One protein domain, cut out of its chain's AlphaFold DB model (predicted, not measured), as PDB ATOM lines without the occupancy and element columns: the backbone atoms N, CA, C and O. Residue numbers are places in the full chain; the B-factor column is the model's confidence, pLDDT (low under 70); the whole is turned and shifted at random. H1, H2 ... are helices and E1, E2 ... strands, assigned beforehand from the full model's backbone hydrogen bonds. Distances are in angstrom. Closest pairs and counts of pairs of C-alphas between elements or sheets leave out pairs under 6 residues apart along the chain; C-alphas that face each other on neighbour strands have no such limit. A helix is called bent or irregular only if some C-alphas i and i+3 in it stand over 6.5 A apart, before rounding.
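This is residues 7 to 81 of the 85 residues of an uncharacterized protein of Hyella patelloides LEGE 07179 (UniProt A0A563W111). A strongly twisted sheet of five strands curls round a single helix, H1, which packs in the hollow on one face of the sheet; the other face is bare. The strands wrap partly round H1, and the two edge strands E4 and E5 both touch H1 but are apart from each other. The printed part has 75 residues, with five named strands and one named helix in the order E1, E2, E3, E4, H1, E5, and the sheet order E4, E3, E2, E1, E5 is antiparallel throughout. The class is mixed, helices and strands, in two layers, the helix on one face of the sheet. The whole is compact, with a radius of gyration of the C-alphas of 11.2 A, and elongated, spanning 34 by 21 by 19 A.

The sheet is built of E1, residues 7 to 17, E2, residues 22 to 29, E3, residues 32 to 39, E4, residues 44 to 48, and E5, residues 76 to 81. E1 to E4 form a meander, each strand the antiparallel neighbour of the one before, and E1 and E2, E2 and E3, and E3 and E4 are hairpins. E2 and E1 stand at 158 degrees between directions, with N 12 and O 26 at 2.8 A. E3 and E2 stand at 161 degrees, with N 34 and O 27 at 2.8 A. On the other side of E3, E4 stands at 153 degrees to it, with N 37 and O 46 at 2.9 A. E5 is the antiparallel neighbour of E1 at 138 degrees, with N 9 and O 79 at 2.8 A. E1 bends by 60 degrees at residue 14. H1, residues 53 to 66, is on the sheet; its closest C-alphas to E4 are those of Gly 61 and Leu 45, 6.4 A apart, and to E5 those of Pro 59 and Ile 81, 6.2 A apart. E1 and H1 are near each other. In H1, 8 of 10 O i to N i+4 pairs are within hydrogen-bond range.

E1 begins at C-alpha 7 (37.613, 23.704, 9.769) and is 29.0 A long. E2 and E3 are each 22.3 A, E4 13.5 A and E5 16.4 A. H1 is 19.8 A long from C-alpha 53 (42.911, 24.847, -2.853), and is irregular, with C-alphas 55 and 58 7.6 A apart. E5 ends at C-alpha 81 (41.327, 20.460, 8.657).

The two C-alphas farthest apart are those of Arg 19 and Glu 31, at 34.0 A, while those of Thr 7 and Ile 81 are 5.1 A apart. The printed part has no cut. The link from H1 to E5, 9 residues, is short; the other links are tight. The mean pLDDT of the printed part is 93.6, and residues 68 to 69 are under 70.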
ATOM      1  N   THR A   7      38.616  23.585  10.831       92.00
ATOM      2  CA  THR A   7      37.613  23.704   9.769       92.00
ATOM      3  C   THR A   7      37.125  22.311   9.411       92.00
ATOM      4  O   THR A   7      37.930  21.433   9.106       92.00
ATOM      5  N   THR A   8      35.818  22.079   9.461       95.56
ATOM      6  CA  THR A   8      35.235  20.815   8.995       95.56
ATOM      7  C   THR A   8      35.121  20.843   7.475       95.56
ATOM      8  O   THR A   8      34.562  21.784   6.914       95.56
ATOM      9  N   ALA A   9      35.650  19.808   6.827       97.06
ATOM     10  CA  ALA A   9      35.448  19.535   5.417       97.06
ATOM     11  C   ALA A   9      34.323  18.513   5.240       97.06
ATOM     12  O   ALA A   9      34.283  17.503   5.947       97.06
ATOM     13  N   TYR A  10      33.446  18.761   4.274       97.88
ATOM     14  CA  TYR A  10      32.368  17.867   3.870       97.88
ATOM     15  C   TYR A  10      32.709  17.283   2.509       97.88
ATOM     16  O   TYR A  10      32.943  18.017   1.554       97.88
ATOM     17  N   LEU A  11      32.756  15.962   2.425       97.31
ATOM     18  CA  LEU A  11      33.152  15.211   1.247       97.31
ATOM     19  C   LEU A  11      31.950  14.434   0.719       97.31
ATOM     20  O   LEU A  11      31.234  13.808   1.493       97.31
ATOM     21  N   ARG A  12      31.766  14.410  -0.597       97.50
ATOM     22  CA  ARG A  12      30.820  13.529  -1.282       97.50
ATOM     23  C   ARG A  12      31.540  12.785  -2.385       97.50
ATOM     24  O   ARG A  12      32.113  13.425  -3.266       97.50
ATOM     25  N   ILE A  13      31.460  11.462  -2.380       96.62
ATOM     26  CA  ILE A  13      32.001  10.643  -3.465       96.62
ATOM     27  C   ILE A  13      30.947  10.554  -4.564       96.62
ATOM     28  O   ILE A  13      29.815  10.133  -4.324       96.62
ATOM     29  N   THR A  14      31.293  10.972  -5.776       96.88
ATOM     30  CA  THR A  14      30.375  10.943  -6.924       96.88
ATOM     31  C   THR A  14      30.622   9.739  -7.813       96.88
ATOM     32  O   THR A  14      29.673   9.205  -8.378       96.88
ATOM     33  N   GLN A  15      31.872   9.294  -7.926       94.81
ATOM     34  CA  GLN A  15      32.224   8.155  -8.760       94.81
ATOM     35  C   GLN A  15      33.425   7.405  -8.195       94.81
ATOM     36  O   GLN A  15      34.357   7.991  -7.647       94.81
ATOM     37  N   GLN A  16      33.419   6.092  -8.393       92.81
ATOM     38  CA  GLN A  16      34.523   5.213  -8.058       92.81
ATOM     39  C   GLN A  16      34.733   4.221  -9.192       92.81
ATOM     40  O   GLN A  16      33.794   3.596  -9.680       92.81
ATOM     41  N   SER A  17      35.981   4.080  -9.627       91.00
ATOM     42  CA  SER A  17      36.368   3.110 -10.640       91.00
ATOM     43  C   SER A  17      37.622   2.378 -10.197       91.00
ATOM     44  O   SER A  17      38.747   2.858 -10.358       91.00
ATOM     45  N   TRP A  18      37.424   1.165  -9.683       87.31
ATOM     46  CA  TRP A  18      38.519   0.275  -9.305       87.31
ATOM     47  C   TRP A  18      39.404  -0.082 -10.493       87.31
ATOM     48  O   TRP A  18      40.625  -0.120 -10.359       87.31
ATOM     49  N   ARG A  19      38.799  -0.273 -11.675       90.38
ATOM     50  CA  ARG A  19      39.510  -0.592 -12.921       90.38
ATOM     51  C   ARG A  19      40.431   0.544 -13.364       90.38
ATOM     52  O   ARG A  19      41.570   0.267 -13.736       90.38
ATOM     53  N   LEU A  20      39.955   1.792 -13.306       90.75
ATOM     54  CA  LEU A  20      40.741   2.972 -13.684       90.75
ATOM     55  C   LEU A  20      41.668   3.461 -12.568       90.75
ATOM     56  O   LEU A  20      42.524   4.302 -12.819       90.75
ATOM     57  N   GLY A  21      41.528   2.936 -11.351       91.88
ATOM     58  CA  GLY A  21      42.360   3.368 -10.238       91.88
ATOM     59  C   GLY A  21      41.980   4.754  -9.716       91.88
ATOM     60  O   GLY A  21      42.879   5.531  -9.394       91.88
ATOM     61  N   LYS A  22      40.681   5.100  -9.731       93.38
ATOM     62  CA  LYS A  22      40.214   6.481  -9.567       93.38
ATOM     63  C   LYS A  22      38.987   6.627  -8.667       93.38
ATOM     64  O   LYS A  22      38.049   5.837  -8.774       93.38
ATOM     65  N   ILE A  23      38.974   7.678  -7.852       95.00
ATOM     66  CA  ILE A  23      37.809   8.169  -7.106       95.00
ATOM     67  C   ILE A  23      37.592   9.637  -7.470       95.00
ATOM     68  O   ILE A  23      38.550  10.397  -7.593       95.00
ATOM     69  N   GLU A  24      36.340  10.035  -7.639       97.25
ATOM     70  CA  GLU A  24      35.943  11.416  -7.894       97.25
ATOM     71  C   GLU A  24      34.898  11.861  -6.887       97.25
ATOM     72  O   GLU A  24      34.102  11.061  -6.378       97.25
ATOM     73  N   GLY A  25      34.871  13.160  -6.630       97.75
ATOM     74  CA  GLY A  25      33.877  13.714  -5.740       97.75
ATOM     75  C   GLY A  25      33.934  15.219  -5.614       97.75
ATOM     76  O   GLY A  25      34.662  15.919  -6.318       97.75
ATOM     77  N   LYS A  26      33.140  15.707  -4.668       98.38
ATOM     78  CA  LYS A  26      33.113  17.104  -4.255       98.38
ATOM     79  C   LYS A  26      33.568  17.208  -2.815       98.38
ATOM     80  O   LYS A  26      33.255  16.338  -2.006       98.38
ATOM     81  N   VAL A  27      34.268  18.283  -2.497       98.19
ATOM     82  CA  VAL A  27      34.630  18.625  -1.126       98.19
ATOM     83  C   VAL A  27      34.341  20.097  -0.880       98.19
ATOM     84  O   VAL A  27      34.599  20.924  -1.748       98.19
ATOM     85  N   SER A  28      33.797  20.438   0.280       97.62
ATOM     86  CA  SER A  28      33.590  21.823   0.698       97.62
ATOM     87  C   SER A  28      34.131  22.059   2.098       97.62
ATOM     88  O   SER A  28      34.119  21.162   2.941       97.62
ATOM     89  N   ALA A  29      34.643  23.260   2.338       96.19
ATOM     90  CA  ALA A  29      35.132  23.705   3.637       96.19
ATOM     91  C   ALA A  29      35.109  25.238   3.681       96.19
ATOM     92  O   ALA A  29      35.500  25.880   2.704       96.19
ATOM     93  N   ALA A  30      34.695  25.814   4.814       92.56
ATOM     94  CA  ALA A  30      34.410  27.252   4.919       92.56
ATOM     95  C   ALA A  30      33.454  27.706   3.791       92.56
ATOM     96  O   ALA A  30      32.449  27.035   3.555       92.56
ATOM     97  N   GLU A  31      33.753  28.799   3.086       94.75
ATOM     98  CA  GLU A  31      32.988  29.252   1.912       94.75
ATOM     99  C   GLU A  31      33.362  28.566   0.584       94.75
ATOM    100  O   GLU A  31      32.778  28.872  -0.456       94.75
ATOM    101  N   TYR A  32      34.340  27.658   0.579       96.56
ATOM    102  CA  TYR A  32      34.871  27.087  -0.654       96.56
ATOM    103  C   TYR A  32      34.283  25.715  -0.976       96.56
ATOM    104  O   TYR A  32      33.975  24.905  -0.097       96.56
ATOM    105  N   GLN A  33      34.210  25.423  -2.274       98.06
ATOM    106  CA  GLN A  33      33.828  24.123  -2.803       98.06
ATOM    107  C   GLN A  33      34.742  23.739  -3.963       98.06
ATOM    108  O   GLN A  33      35.013  24.546  -4.851       98.06
ATOM    109  N   TRP A  34      35.144  22.476  -3.981       98.50
ATOM    110  CA  TRP A  34      35.988  21.892  -5.005       98.50
ATOM    111  C   TRP A  34      35.411  20.591  -5.536       98.50
ATOM    112  O   TRP A  34      34.694  19.864  -4.845       98.50
ATOM    113  N   GLN A  35      35.779  20.285  -6.767       98.50
ATOM    114  CA  GLN A  35      35.765  18.944  -7.319       98.50
ATOM    115  C   GLN A  35      37.164  18.356  -7.178       98.50
ATOM    116  O   GLN A  35      38.160  19.078  -7.267       98.50
ATOM    117  N   PHE A  36      37.244  17.051  -6.952       98.00
ATOM    118  CA  PHE A  36      38.518  16.360  -6.877       98.00
ATOM    119  C   PHE A  36      38.513  15.067  -7.679       98.00
ATOM    120  O   PHE A  36      37.481  14.419  -7.861       98.00
ATOM    121  N   GLN A  37      39.712  14.673  -8.091       97.25
ATOM    122  CA  GLN A  37      39.995  13.376  -8.674       97.25
ATOM    123  C   GLN A  37      41.220  12.776  -7.985       97.25
ATOM    124  O   GLN A  37      42.326  13.313  -8.074       97.25
ATOM    125  N   TRP A  38      41.019  11.636  -7.335       96.19
ATOM    126  CA  TRP A  38      42.054  10.857  -6.676       96.19
ATOM    127  C   TRP A  38      42.447   9.658  -7.524       96.19
ATOM    128  O   TRP A  38      41.658   8.735  -7.712       96.19
ATOM    129  N   GLN A  39      43.666   9.675  -8.048       94.81
ATOM    130  CA  GLN A  39      44.260   8.566  -8.786       94.81
ATOM    131  C   GLN A  39      45.080   7.717  -7.813       94.81
ATOM    132  O   GLN A  39      46.303   7.850  -7.747       94.81
ATOM    133  N   PHE A  40      44.410   6.859  -7.039       90.38
ATOM    134  CA  PHE A  40      45.025   6.125  -5.925       90.38
ATOM    135  C   PHE A  40      46.181   5.214  -6.351       90.38
ATOM    136  O   PHE A  40      47.143   5.054  -5.612       90.38
ATOM    137  N   ARG A  41      46.162   4.683  -7.581       90.19
ATOM    138  CA  ARG A  41      47.289   3.892  -8.115       90.19
ATOM    139  C   ARG A  41      48.560   4.713  -8.352       90.19
ATOM    140  O   ARG A  41      49.633   4.138  -8.468       90.19
ATOM    141  N   GLN A  42      48.427   6.030  -8.496       91.62
ATOM    142  CA  GLN A  42      49.522   6.954  -8.806       91.62
ATOM    143  C   GLN A  42      49.829   7.905  -7.640       91.62
ATOM    144  O   GLN A  42      50.731   8.727  -7.763       91.62
ATOM    145  N   GLY A  43      49.056   7.858  -6.548       90.44
ATOM    146  CA  GLY A  43      49.162   8.817  -5.444       90.44
ATOM    147  C   GLY A  43      48.900  10.270  -5.862       90.44
ATOM    148  O   GLY A  43      49.437  11.196  -5.260       90.44
ATOM    149  N   LYS A  44      48.123  10.497  -6.933       95.06
ATOM    150  CA  LYS A  44      47.926  11.834  -7.513       95.06
ATOM    151  C   LYS A  44      46.533  12.376  -7.214       95.06
ATOM    152  O   LYS A  44      45.527  11.786  -7.606       95.06
ATOM    153  N   LEU A  45      46.492  13.551  -6.583       97.19
ATOM    154  CA  LEU A  45      45.267  14.287  -6.279       97.19
ATOM    155  C   LEU A  45      45.159  15.551  -7.132       97.19
ATOM    156  O   LEU A  45      45.994  16.453  -7.038       97.19
ATOM    157  N   LEU A  46      44.092  15.634  -7.919       97.56
ATOM    158  CA  LEU A  46      43.687  16.846  -8.621       97.56
ATOM    159  C   LEU A  46      42.520  17.488  -7.871       97.56
ATOM    160  O   LEU A  46      41.597  16.780  -7.473       97.56
ATOM    161  N   VAL A  47      42.565  18.808  -7.692       98.12
ATOM    162  CA  VAL A  47      41.511  19.600  -7.040       98.12
ATOM    163  C   VAL A  47      41.296  20.887  -7.828       98.12
ATOM    164  O   VAL A  47      42.262  21.602  -8.123       98.12
ATOM    165  N   GLU A  48      40.034  21.176  -8.139       98.00
ATOM    166  CA  GLU A  48      39.603  22.335  -8.921       98.00
ATOM    167  C   GLU A  48      38.322  22.959  -8.334       98.00
ATOM    168  O   GLU A  48      37.461  22.223  -7.851       98.00
ATOM    169  N   PRO A  49      38.148  24.294  -8.375       97.25
ATOM    170  CA  PRO A  49      39.075  25.296  -8.912       97.25
ATOM    171  C   PRO A  49      40.321  25.499  -8.026       97.25
ATOM    172  O   PRO A  49      40.424  24.968  -6.926       97.25
ATOM    173  N   SER A  50      41.303  26.270  -8.500       96.31
ATOM    174  CA  SER A  50      42.539  26.540  -7.745       96.31
ATOM    175  C   SER A  50      42.334  27.460  -6.534       96.31
ATOM    176  O   SER A  50      43.133  27.419  -5.594       96.31
ATOM    177  N   LEU A  51      41.274  28.275  -6.537       96.06
ATOM    178  CA  LEU A  51      40.958  29.202  -5.451       96.06
ATOM    179  C   LEU A  51      40.747  28.442  -4.137       96.06
ATOM    180  O   LEU A  51      40.013  27.460  -4.094       96.06
ATOM    181  N   GLY A  52      41.431  28.874  -3.076       93.25
ATOM    182  CA  GLY A  52      41.366  28.246  -1.753       93.25
ATOM    183  C   GLY A  52      41.951  26.826  -1.679       93.25
ATOM    184  O   GLY A  52      41.988  26.248  -0.597       93.25
ATOM    185  N   ARG A  53      42.457  26.250  -2.782       95.12
ATOM    186  CA  ARG A  53      42.911  24.847  -2.853       95.12
ATOM    187  C   ARG A  53      43.975  24.492  -1.814       95.12
ATOM    188  O   ARG A  53      44.018  23.356  -1.350       95.12
ATOM    189  N   ALA A  54      44.817  25.449  -1.424       92.94
ATOM    190  CA  ALA A  54      45.824  25.257  -0.382       92.94
ATOM    191  C   ALA A  54      45.219  24.821   0.968       92.94
ATOM    192  O   ALA A  54      45.879  24.108   1.720       92.94
ATOM    193  N   LEU A  55      43.960  25.186   1.245       93.25
ATOM    194  CA  LEU A  55      43.233  24.763   2.443       93.25
ATOM    195  C   LEU A  55      42.945  23.257   2.441       93.25
ATOM    196  O   LEU A  55      42.939  22.638   3.501       93.25
ATOM    197  N   ILE A  56      42.689  22.674   1.265       95.69
ATOM    198  CA  ILE A  56      42.119  21.328   1.147       95.69
ATOM    199  C   ILE A  56      43.065  20.292   0.542       95.69
ATOM    200  O   ILE A  56      42.936  19.120   0.873       95.69
ATOM    201  N   GLN A  57      44.024  20.688  -0.304       95.75
ATOM    202  CA  GLN A  57      44.847  19.764  -1.098       95.75
ATOM    203  C   GLN A  57      45.540  18.700  -0.239       95.75
ATOM    204  O   GLN A  57      45.398  17.506  -0.479       95.75
ATOM    205  N   GLU A  58      46.300  19.139   0.762       95.31
ATOM    206  CA  GLU A  58      47.070  18.247   1.630       95.31
ATOM    207  C   GLU A  58      46.147  17.462   2.591       95.31
ATOM    208  O   GLU A  58      46.220  16.231   2.599       95.31
ATOM    209  N   PRO A  59      45.200  18.103   3.313       95.06
ATOM    210  CA  PRO A  59      44.254  17.391   4.173       95.06
ATOM    211  C   PRO A  59      43.397  16.344   3.456       95.06
ATOM    212  O   PRO A  59      43.201  15.253   3.992       95.06
ATOM    213  N   LEU A  60      42.898  16.654   2.255       96.31
ATOM    214  CA  LEU A  60      42.112  15.717   1.455       96.31
ATOM    215  C   LEU A  60      42.966  14.538   0.997       96.31
ATOM    216  O   LEU A  60      42.515  13.405   1.119       96.31
ATOM    217  N   GLY A  61      44.194  14.783   0.525       95.25
ATOM    218  CA  GLY A  61      45.119  13.714   0.138       95.25
ATOM    219  C   GLY A  61      45.333  12.722   1.279       95.25
ATOM    220  O   GLY A  61      45.059  11.535   1.124       95.25
ATOM    221  N   ARG A  62      45.677  13.223   2.473       93.88
ATOM    222  CA  ARG A  62      45.830  12.378   3.668       93.88
ATOM    223  C   ARG A  62      44.557  11.638   4.060       93.88
ATOM    224  O   ARG A  62      44.646  10.517   4.554       93.88
ATOM    225  N   PHE A  63      43.391  12.270   3.933       94.75
ATOM    226  CA  PHE A  63      42.121  11.607   4.223       94.75
ATOM    227  C   PHE A  63      41.904  10.429   3.269       94.75
ATOM    228  O   PHE A  63      41.684   9.312   3.722       94.75
ATOM    229  N   LEU A  64      42.050  10.661   1.963       93.88
ATOM    230  CA  LEU A  64      41.850   9.647   0.929       93.88
ATOM    231  C   LEU A  64      42.831   8.476   1.057       93.88
ATOM    232  O   LEU A  64      42.410   7.334   0.926       93.88
ATOM    233  N   GLU A  65      44.105   8.746   1.359       91.88
ATOM    234  CA  GLU A  65      45.124   7.712   1.600       91.88
ATOM    235  C   GLU A  65      44.822   6.853   2.836       91.88
ATOM    236  O   GLU A  65      45.120   5.664   2.863       91.88
ATOM    237  N   ARG A  66      44.240   7.444   3.888       91.06
ATOM    238  CA  ARG A  66      43.919   6.726   5.134       91.06
ATOM    239  C   ARG A  66      42.610   5.952   5.065       91.06
ATOM    240  O   ARG A  66      42.432   5.010   5.830       91.06
ATOM    241  N   SER A  67      41.693   6.374   4.205       84.19
ATOM    242  CA  SER A  67      40.353   5.800   4.068       84.19
ATOM    243  C   SER A  67      40.287   4.651   3.058       84.19
ATOM    244  O   SER A  67      39.208   4.370   2.525       84.19
ATOM    245  N   ASP A  68      41.416   3.990   2.783       69.62
ATOM    246  CA  ASP A  68      41.477   2.899   1.813       69.62
ATOM    247  C   ASP A  68      40.409   1.828   2.119       69.62
ATOM    248  O   ASP A  68      40.246   1.376   3.253       69.62
ATOM    249  N   TYR A  69      39.646   1.472   1.078       64.44
ATOM    250  CA  TYR A  69      38.500   0.544   1.072       64.44
ATOM    251  C   TYR A  69      37.201   0.978   1.786       64.44
ATOM    252  O   TYR A  69      36.259   0.191   1.811       64.44
ATOM    253  N   GLN A  70      37.086   2.206   2.306       81.88
ATOM    254  CA  GLN A  70      35.853   2.685   2.978       81.88
ATOM    255  C   GLN A  70      35.037   3.700   2.169       81.88
ATOM    256  O   GLN A  70      33.903   4.031   2.523       81.88
ATOM    257  N   LEU A  71      35.637   4.249   1.114       86.94
ATOM    258  CA  LEU A  71      35.012   5.269   0.284       86.94
ATOM    259  C   LEU A  71      34.164   4.604  -0.791       86.94
ATOM    260  O   LEU A  71      34.694   3.872  -1.624       86.94
ATOM    261  N   GLU A  72      32.870   4.902  -0.787       87.06
ATOM    262  CA  GLU A  72      31.901   4.368  -1.740       87.06
ATOM    263  C   GLU A  72      31.204   5.503  -2.485       87.06
ATOM    264  O   GLU A  72      30.866   6.541  -1.908       87.06
ATOM    265  N   ALA A  73      30.964   5.303  -3.781       90.94
ATOM    266  CA  ALA A  73      30.217   6.258  -4.589       90.94
ATOM    267  C   ALA A  73      28.787   6.455  -4.061       90.94
ATOM    268  O   ALA A  73      28.084   5.499  -3.759       90.94
ATOM    269  N   GLY A  74      28.351   7.713  -3.986       91.75
ATOM    270  CA  GLY A  74      27.049   8.105  -3.444       91.75
ATOM    271  C   GLY A  74      27.088   8.531  -1.976       91.75
ATOM    272  O   GLY A  74      26.212   9.292  -1.563       91.75
ATOM    273  N   ASN A  75      28.118   8.137  -1.221       93.19
ATOM    274  CA  ASN A  75      28.222   8.427   0.207       93.19
ATOM    275  C   ASN A  75      28.876   9.784   0.505       93.19
ATOM    276  O   ASN A  75      29.618  10.356  -0.305       93.19
ATOM    277  N   ASN A  76      28.599  10.279   1.714       96.00
ATOM    278  CA  ASN A  76      29.154  11.511   2.256       96.00
ATOM    279  C   ASN A  76      30.039  11.213   3.469       96.00
ATOM    280  O   ASN A  76      29.728  10.338   4.275       96.00
ATOM    281  N   TYR A  77      31.106  11.987   3.625       95.38
ATOM    282  CA  TYR A  77      32.082  11.854   4.701       95.38
ATOM    283  C   TYR A  77      32.458  13.236   5.230       95.38
ATOM    284  O   TYR A  77      32.225  14.253   4.576       95.38
ATOM    285  N   THR A  78      33.063  13.287   6.411       95.94
ATOM    286  CA  THR A  78      33.601  14.534   6.960       95.94
ATOM    287  C   THR A  78      34.969  14.308   7.576       95.94
ATOM    288  O   THR A  78      35.273  13.220   8.066       95.94
ATOM    289  N   PHE A  79      35.810  15.339   7.552       94.88
ATOM    290  CA  PHE A  79      37.084  15.336   8.266       94.88
ATOM    291  C   PHE A  79      37.469  16.746   8.713       94.88
ATOM    292  O   PHE A  79      36.999  17.743   8.170       94.88
ATOM    293  N   THR A  80      38.325  16.845   9.730       93.69
ATOM    294  CA  THR A  80      38.767  18.138  10.270       93.69
ATOM    295  C   THR A  80      40.101  18.562   9.668       93.69
ATOM    296  O   THR A  80      41.113  17.881   9.834       93.69
ATOM    297  N   ILE A  81      40.122  19.744   9.063       92.25
ATOM    298  CA  ILE A  81      41.327  20.460   8.657       92.25
ATOM    299  C   ILE A  81      41.867  21.199   9.878       92.25
ATOM    300  O   ILE A  81      41.154  21.955  10.541       92.25
TER     301      ILE A  81